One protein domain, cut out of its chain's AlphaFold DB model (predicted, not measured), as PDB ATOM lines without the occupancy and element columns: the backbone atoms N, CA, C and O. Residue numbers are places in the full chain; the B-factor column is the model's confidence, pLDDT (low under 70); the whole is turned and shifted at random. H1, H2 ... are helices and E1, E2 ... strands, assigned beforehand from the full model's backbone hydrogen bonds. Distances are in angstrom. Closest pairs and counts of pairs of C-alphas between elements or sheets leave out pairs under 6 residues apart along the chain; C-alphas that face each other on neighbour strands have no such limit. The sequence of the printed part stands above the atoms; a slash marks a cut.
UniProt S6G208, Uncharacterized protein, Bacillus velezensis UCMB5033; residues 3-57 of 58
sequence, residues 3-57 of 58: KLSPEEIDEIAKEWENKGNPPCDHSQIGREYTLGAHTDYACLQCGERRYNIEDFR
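This is residues 3 to 57 of the 58 residues of an uncharacterized protein of Bacillus velezensis UCMB5033 (UniProt S6G208). A two-stranded hairpin, E1 and E2, sits between a long helix, H1, and a short one, H2, in a flat model; residues 6 to 13 of H1 pack on the hairpin and the rest of H1 runs past it. From the far end of H1 the chain swings back through residues 19 to 28 to the start of E1, and residues 44 to 47, after E2, fold back into the space that this loop encloses. Short pairings widen the hairpin at both edges: residues 3 to 4 pair with E1 and residues 49 to 50 with E2. The printed part has 55 residues, with two named helices and two named strands in the order H1, E1, E2, H2; the sheet order is E1 - E2, antiparallel, and the class is mixed, helices and strands. The whole is compact, with a radius of gyration of the C-alphas of 10.7 A, and spans 32 by 24 by 13 A.

The sheet is made of E1, residues 29 to 34, and E2, residues 37 to 43. E1 measures 16.3 A from first to last C-alpha and begins at C-alpha 29, at (-9.617, -2.619, 40.319). E2, the longest strand with 7 residues, measures 18.0 A. H1, residues 6 to 18, comes before the sheet in the chain and is the longest helix, at 18.4 A; its y values run from C-alpha 6 at (-23.246, -0.323, 40.407) to C-alpha 18 at (-21.759, -16.888, 32.555). H2, residues 53 to 57, is 7.9 A long and ends at C-alpha 57, at (-4.418, -8.628, 47.555), the last printed residue.

E1 and E2 form a hairpin of antiparallel neighbours, with 146 degrees between their N-to-C directions. C-alphas 31 and 41 face each other at 4.5 A, and so do C-alphas 29 and 43 at 4.6 A. Across the pair, N 32 and O 40 are within hydrogen-bond range at 2.7 A, as are N 30 and O 42 at 2.8 A. Outside the named strands, residues 3 to 4 pair in parallel with residues 31 to 32 of E1, and residues 49 to 50 pair antiparallel with residues 41 to 42 of E2. H1 and E1 have 4 pairs of C-alphas within 8 A, the closest being those of Pro 6 and Glu 32 at 6.5 A. H1 and E2 have 2 such pairs, the closest being those of Ile 9 and Ala 42 at 6.8 A. H2 and E2 have 1 such pair, the C-alphas of Tyr 41 and Ile 53, 6.0 A apart. H2 and E1 also have 1, the C-alphas of Ile 29 and Ile 53, 7.4 A apart. H1 and H2 are apart. In H1 every O i to N i+4 pair is within hydrogen-bond range; in H2 this holds for 0 of 1, while 2 of 2 O i to N i+3 pairs are within range.

The two C-alphas farthest apart are those of Gly 20 and Gly 36, 32.3 A. The first and last printed C-alphas, of Lys 3 and Arg 57, are 19.7 A apart. The printed part runs from residue 3 to residue 57 of a chain of 58 residues and has no cut. The link from E1 to E2 is tight, with 2 residues between them; those from H1 to E1, with 10 residues, and from E2 to H2, with 9, are short but not tight, and no link is long. Mean pLDDT of the printed part is 93.6, and no printed residue is under 70; H2 has a mean of 88 and H1 one of 96.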
ATOM      1  N   LYS A   3     -13.741   4.642  37.015       92.81
ATOM      2  CA  LYS A   3     -14.998   4.847  37.743       92.81
ATOM      3  C   LYS A   3     -16.018   3.859  37.197       92.81
ATOM      4  O   LYS A   3     -16.116   3.752  35.982       92.81
ATOM      5  N   LEU A   4     -16.725   3.181  38.085       94.19
ATOM      6  CA  LEU A   4     -17.745   2.197  37.763       94.19
ATOM      7  C   LEU A   4     -19.038   2.583  38.476       94.19
ATOM      8  O   LEU A   4     -19.013   3.005  39.633       94.19
ATOM      9  N   SER A   5     -20.159   2.452  37.790       95.19
ATOM     10  CA  SER A   5     -21.485   2.451  38.397       95.19
ATOM     11  C   SER A   5     -21.808   1.066  38.981       95.19
ATOM     12  O   SER A   5     -21.197   0.072  38.577       95.19
ATOM     13  N   PRO A   6     -22.777   0.968  39.909       94.38
ATOM     14  CA  PRO A   6     -23.246  -0.323  40.407       94.38
ATOM     15  C   PRO A   6     -23.698  -1.258  39.277       94.38
ATOM     16  O   PRO A   6     -23.371  -2.440  39.301       94.38
ATOM     17  N   GLU A   7     -24.369  -0.704  38.264       95.94
ATOM     18  CA  GLU A   7     -24.882  -1.430  37.097       95.94
ATOM     19  C   GLU A   7     -23.748  -2.056  36.273       95.94
ATOM     20  O   GLU A   7     -23.797  -3.246  35.976       95.94
ATOM     21  N   GLU A   8     -22.680  -1.299  35.986       95.44
ATOM     22  CA  GLU A   8     -21.505  -1.817  35.264       95.44
ATOM     23  C   GLU A   8     -20.834  -2.976  36.016       95.44
ATOM     24  O   GLU A   8     -20.380  -3.945  35.408       95.44
ATOM     25  N   ILE A   9     -20.766  -2.904  37.347       96.06
ATOM     26  CA  ILE A   9     -20.155  -3.963  38.160       96.06
ATOM     27  C   ILE A   9     -21.023  -5.225  38.150       96.06
ATOM     28  O   ILE A   9     -20.485  -6.330  38.062       96.06
ATOM     29  N   ASP A  10     -22.349  -5.073  38.202       96.38
ATOM     30  CA  ASP A  10     -23.284  -6.198  38.104       96.38
ATOM     31  C   ASP A  10     -23.214  -6.880  36.733       96.38
ATOM     32  O   ASP A  10     -23.276  -8.109  36.654       96.38
ATOM     33  N   GLU A  11     -23.029  -6.117  35.652       97.25
ATOM     34  CA  GLU A  11     -22.801  -6.680  34.319       97.25
ATOM     35  C   GLU A  11     -21.505  -7.495  34.263       97.25
ATOM     36  O   GLU A  11     -21.528  -8.641  33.807       97.25
ATOM     37  N   ILE A  12     -20.404  -6.966  34.809       95.75
ATOM     38  CA  ILE A  12     -19.117  -7.677  34.878       95.75
ATOM     39  C   ILE A  12     -19.258  -8.979  35.678       95.75
ATOM     40  O   ILE A  12     -18.795 -10.030  35.226       95.75
ATOM     41  N   ALA A  13     -19.905  -8.926  36.847       96.19
ATOM     42  CA  ALA A  13     -20.136 -10.102  37.684       96.19
ATOM     43  C   ALA A  13     -20.945 -11.165  36.929       96.19
ATOM     44  O   ALA A  13     -20.537 -12.323  36.843       96.19
ATOM     45  N   LYS A  14     -22.034 -10.751  36.274       96.81
ATOM     46  CA  LYS A  14     -22.887 -11.642  35.486       96.81
ATOM     47  C   LYS A  14     -22.150 -12.258  34.297       96.81
ATOM     48  O   LYS A  14     -22.331 -13.438  33.995       96.81
ATOM     49  N   GLU A  15     -21.326 -11.491  33.588       96.00
ATOM     50  CA  GLU A  15     -20.491 -12.016  32.503       96.00
ATOM     51  C   GLU A  15     -19.457 -13.027  33.005       96.00
ATOM     52  O   GLU A  15     -19.197 -14.030  32.334       96.00
ATOM     53  N   TRP A  16     -18.871 -12.783  34.178       95.81
ATOM     54  CA  TRP A  16     -17.935 -13.700  34.819       95.81
ATOM     55  C   TRP A  16     -18.617 -15.009  35.246       95.81
ATOM     56  O   TRP A  16     -18.103 -16.093  34.948       95.81
ATOM     57  N   GLU A  17     -19.821 -14.924  35.818       95.62
ATOM     58  CA  GLU A  17     -20.656 -16.084  36.152       95.62
ATOM     59  C   GLU A  17     -21.037 -16.898  34.912       95.62
ATOM     60  O   GLU A  17     -20.891 -18.123  34.894       95.62
ATOM     61  N   ASN A  18     -21.433 -16.230  33.825       96.44
ATOM     62  CA  ASN A  18     -21.759 -16.888  32.555       96.44
ATOM     63  C   ASN A  18     -20.556 -17.612  31.925       96.44
ATOM     64  O   ASN A  18     -20.735 -18.580  31.187       96.44
ATOM     65  N   LYS A  19     -19.329 -17.169  32.221       94.25
ATOM     66  CA  LYS A  19     -18.086 -17.840  31.802       94.25
ATOM     67  C   LYS A  19     -17.726 -19.039  32.686       94.25
ATOM     68  O   LYS A  19     -16.718 -19.692  32.428       94.25
ATOM     69  N   GLY A  20     -18.537 -19.342  33.701       95.12
ATOM     70  CA  GLY A  20     -18.317 -20.454  34.619       95.12
ATOM     71  C   GLY A  20     -17.326 -20.133  35.732       95.12
ATOM     72  O   GLY A  20     -16.623 -21.036  36.180       95.12
ATOM     73  N   ASN A  21     -17.262 -18.870  36.171       93.12
ATOM     74  CA  ASN A  21     -16.410 -18.418  37.274       93.12
ATOM     75  C   ASN A  21     -14.912 -18.728  37.057       93.12
ATOM     76  O   ASN A  21     -14.294 -19.400  37.891       93.12
ATOM     77  N   PRO A  22     -14.306 -18.287  35.934       93.19
ATOM     78  CA  PRO A  22     -12.883 -18.509  35.698       93.19
ATOM     79  C   PRO A  22     -12.036 -17.854  36.803       93.19
ATOM     80  O   PRO A  22     -12.468 -16.868  37.406       93.19
ATOM     81  N   PRO A  23     -10.812 -18.349  37.064       93.38
ATOM     82  CA  PRO A  23      -9.930 -17.738  38.052       93.38
ATOM     83  C   PRO A  23      -9.724 -16.243  37.764       93.38
ATOM     84  O   PRO A  23      -9.613 -15.824  36.609       93.38
ATOM     85  N   CYS A  24      -9.703 -15.446  38.831       92.25
ATOM     86  CA  CYS A  24      -9.540 -14.001  38.775       92.25
ATOM     87  C   CYS A  24      -8.294 -13.583  39.558       92.25
ATOM     88  O   CYS A  24      -8.164 -13.913  40.735       92.25
ATOM     89  N   ASP A  25      -7.411 -12.823  38.914       92.19
ATOM     90  CA  ASP A  25      -6.164 -12.329  39.515       92.19
ATOM     91  C   ASP A  25      -6.334 -10.976  40.221       92.19
ATOM     92  O   ASP A  25      -5.376 -10.435  40.768       92.19
ATOM     93  N   HIS A  26      -7.534 -10.386  40.163       92.56
ATOM     94  CA  HIS A  26      -7.867  -9.087  40.762       92.56
ATOM     95  C   HIS A  26      -6.874  -7.953  40.417       92.56
ATOM     96  O   HIS A  26      -6.686  -7.000  41.173       92.56
ATOM     97  N   SER A  27      -6.251  -8.026  39.237       90.44
ATOM     98  CA  SER A  27      -5.195  -7.102  38.800       90.44
ATOM     99  C   SER A  27      -5.721  -5.720  38.403       90.44
ATOM    100  O   SER A  27      -5.001  -4.721  38.487       90.44
ATOM    101  N   GLN A  28      -6.989  -5.644  37.990       92.50
ATOM    102  CA  GLN A  28      -7.648  -4.414  37.566       92.50
ATOM    103  C   GLN A  28      -8.814  -4.089  38.496       92.50
ATOM    104  O   GLN A  28      -9.873  -4.709  38.419       92.50
ATOM    105  N   ILE A  29      -8.614  -3.090  39.360       95.19
ATOM    106  CA  ILE A  29      -9.617  -2.619  40.319       95.19
ATOM    107  C   ILE A  29     -10.098  -1.212  39.944       95.19
ATOM    108  O   ILE A  29      -9.306  -0.287  39.712       95.19
ATOM    109  N   GLY A  30     -11.414  -1.062  39.882       94.81
ATOM    110  CA  GLY A  30     -12.139   0.181  39.686       94.81
ATOM    111  C   GLY A  30     -12.741   0.677  40.995       94.81
ATOM    112  O   GLY A  30     -12.743  -0.015  42.010       94.81
ATOM    113  N   ARG A  31     -13.229   1.911  40.964       95.69
ATOM    114  CA  ARG A  31     -13.947   2.550  42.065       95.69
ATOM    115  C   ARG A  31     -15.419   2.611  41.723       95.69
ATOM    116  O   ARG A  31     -15.763   3.210  40.706       95.69
ATOM    117  N   GLU A  32     -16.247   2.051  42.583       95.25
ATOM    118  CA  GLU A  32     -17.687   2.209  42.524       95.25
ATOM    119  C   GLU A  32     -18.072   3.635  42.937       95.25
ATOM    120  O   GLU A  32     -17.570   4.189  43.923       95.25
ATOM    121  N   TYR A  33     -18.953   4.241  42.146       94.38
ATOM    122  CA  TYR A  33     -19.566   5.523  42.435       94.38
ATOM    123  C   TYR A  33     -21.082   5.397  42.416       94.38
ATOM    124  O   TYR A  33     -21.685   5.150  41.373       94.38
ATOM    125  N   THR A  34     -21.698   5.691  43.554       90.62
ATOM    126  CA  THR A  34     -23.150   5.778  43.693       90.62
ATOM    127  C   THR A  34     -23.534   7.233  43.926       90.62
ATOM    128  O   THR A  34     -23.013   7.887  44.829       90.62
ATOM    129  N   LEU A  35     -24.418   7.777  43.080       89.50
ATOM    130  CA  LEU A  35     -24.875   9.177  43.155       89.50
ATOM    131  C   LEU A  35     -23.725  10.210  43.189       89.50
ATOM    132  O   LEU A  35     -23.817  11.254  43.830       89.50
ATOM    133  N   GLY A  36     -22.616   9.914  42.503       87.81
ATOM    134  CA  GLY A  36     -21.433  10.779  42.442       87.81
ATOM    135  C   GLY A  36     -20.482  10.672  43.640       87.81
ATOM    136  O   GLY A  36     -19.409  11.278  43.604       87.81
ATOM    137  N   ALA A  37     -20.815   9.875  44.659       89.69
ATOM    138  CA  ALA A  37     -19.949   9.581  45.796       89.69
ATOM    139  C   ALA A  37     -19.250   8.227  45.623       89.69
ATOM    140  O   ALA A  37     -19.851   7.274  45.139       89.69
ATOM    141  N   HIS A  38     -17.981   8.149  46.023       90.75
ATOM    142  CA  HIS A  38     -17.244   6.887  46.077       90.75
ATOM    143  C   HIS A  38     -17.753   6.038  47.243       90.75
ATOM    144  O   HIS A  38     -17.780   6.532  48.374       90.75
ATOM    145  N   THR A  39     -18.105   4.786  46.965       91.94
ATOM    146  CA  THR A  39     -18.630   3.834  47.954       91.94
ATOM    147  C   THR A  39     -17.649   2.692  48.178       91.94
ATOM    148  O   THR A  39     -17.131   2.544  49.284       91.94
ATOM    149  N   ASP A  40     -17.314   1.977  47.107       93.94
ATOM    150  CA  ASP A  40     -16.590   0.709  47.158       93.94
ATOM    151  C   ASP A  40     -15.559   0.587  46.026       93.94
ATOM    152  O   ASP A  40     -15.443   1.431  45.135       93.94
ATOM    153  N   TYR A  41     -14.795  -0.499  46.048       95.56
ATOM    154  CA  TYR A  41     -13.903  -0.911  44.975       95.56
ATOM    155  C   TYR A  41     -14.445  -2.171  44.320       95.56
ATOM    156  O   TYR A  41     -14.929  -3.065  45.008       95.56
ATOM    157  N   ALA A  42     -14.311  -2.272  43.003       96.31
ATOM    158  CA  ALA A  42     -14.789  -3.424  42.257       96.31
ATOM    159  C   ALA A  42     -13.733  -3.955  41.296       96.31
ATOM    160  O   ALA A  42     -13.020  -3.188  40.645       96.31
ATOM    161  N   CYS A  43     -13.636  -5.274  41.188       96.00
ATOM    162  CA  CYS A  43     -12.772  -5.908  40.208       96.00
ATOM    163  C   CYS A  43     -13.390  -5.845  38.808       96.00
ATOM    164  O   CYS A  43     -14.530  -6.250  38.609       96.00
ATOM    165  N   LEU A  44     -12.608  -5.419  37.815       94.88
ATOM    166  CA  LEU A  44     -13.058  -5.341  36.422       94.88
ATOM    167  C   LEU A  44     -13.109  -6.701  35.710       94.88
ATOM    168  O   LEU A  44     -13.567  -6.774  34.575       94.88
ATOM    169  N   GLN A  45     -12.610  -7.764  36.343       94.31
ATOM    170  CA  GLN A  45     -12.554  -9.103  35.753       94.31
ATOM    171  C   GLN A  45     -13.660 -10.025  36.276       94.31
ATOM    172  O   GLN A  45     -14.221 -10.785  35.489       94.31
ATOM    173  N   CYS A  46     -13.964  -9.973  37.578       95.31
ATOM    174  CA  CYS A  46     -14.980 -10.826  38.207       95.31
ATOM    175  C   CYS A  46     -16.165 -10.067  38.814       95.31
ATOM    176  O   CYS A  46     -17.112 -10.701  39.262       95.31
ATOM    177  N   GLY A  47     -16.117  -8.733  38.880       95.31
ATOM    178  CA  GLY A  47     -17.181  -7.926  39.482       95.31
ATOM    179  C   GLY A  47     -17.244  -8.001  41.011       95.31
ATOM    180  O   GLY A  47     -18.165  -7.450  41.611       95.31
ATOM    181  N   GLU A  48     -16.279  -8.653  41.673       95.25
ATOM    182  CA  GLU A  48     -16.224  -8.697  43.137       95.25
ATOM    183  C   GLU A  48     -16.059  -7.283  43.711       95.25
ATOM    184  O   GLU A  48     -15.198  -6.526  43.257       95.25
ATOM    185  N   ARG A  49     -16.866  -6.954  44.728       95.25
ATOM    186  CA  ARG A  49     -16.856  -5.670  45.438       95.25
ATOM    187  C   ARG A  49     -16.207  -5.797  46.813       95.25
ATOM    188  O   ARG A  49     -16.496  -6.735  47.557       95.25
ATOM    189  N   ARG A  50     -15.370  -4.825  47.178       95.12
ATOM    190  CA  ARG A  50     -14.726  -4.711  48.494       95.12
ATOM    191  C   ARG A  50     -14.700  -3.257  48.947       95.12
ATOM    192  O   ARG A  50     -14.474  -2.358  48.144       95.12
ATOM    193  N   TYR A  51     -14.819  -3.046  50.254       92.06
ATOM    194  CA  TYR A  51     -14.734  -1.708  50.838       92.06
ATOM    195  C   TYR A  51     -13.312  -1.126  50.767       92.06
ATOM    196  O   TYR A  51     -13.140   0.077  50.568       92.06
ATOM    197  N   ASN A  52     -12.274  -1.969  50.874       92.38
ATOM    198  CA  ASN A  52     -10.881  -1.550  50.713       92.38
ATOM    199  C   ASN A  52     -10.227  -2.234  49.512       92.38
ATOM    200  O   ASN A  52     -10.363  -3.434  49.295       92.38
ATOM    201  N   ILE A  53      -9.412  -1.476  48.777       91.06
ATOM    202  CA  ILE A  53      -8.630  -2.004  47.650       91.06
ATOM    203  C   ILE A  53      -7.620  -3.085  48.072       91.06
ATOM    204  O   ILE A  53      -7.235  -3.926  47.265       91.06
ATOM    205  N   GLU A  54      -7.172  -3.069  49.329       90.50
ATOM    206  CA  GLU A  54      -6.206  -4.039  49.853       90.50
ATOM    207  C   GLU A  54      -6.816  -5.427  50.074       90.50
ATOM    208  O   GLU A  54      -6.081  -6.412  50.036       90.50
ATOM    209  N   ASP A  55      -8.143  -5.527  50.212       91.44
ATOM    210  CA  ASP A  55      -8.837  -6.808  50.376       91.44
ATOM    211  C   ASP A  55      -8.710  -7.705  49.128       91.44
ATOM    212  O   ASP A  55      -8.826  -8.921  49.234       91.44
ATOM    213  N   PHE A  56      -8.388  -7.132  47.961       88.38
ATOM    214  CA  PHE A  56      -8.121  -7.877  46.723       88.38
ATOM    215  C   PHE A  56      -6.727  -8.514  46.652       88.38
ATOM    216  O   PHE A  56      -6.458  -9.305  45.753       88.38
ATOM    217  N   ARG A  57      -5.812  -8.144  47.555       80.19
ATOM    218  CA  ARG A  57      -4.418  -8.628  47.555       80.19
ATOM    219  C   ARG A  57      -4.193  -9.819  48.493       80.19
ATOM    220  O   ARG A  57      -3.037 -10.174  48.727       80.19
TER     221      ARG A  57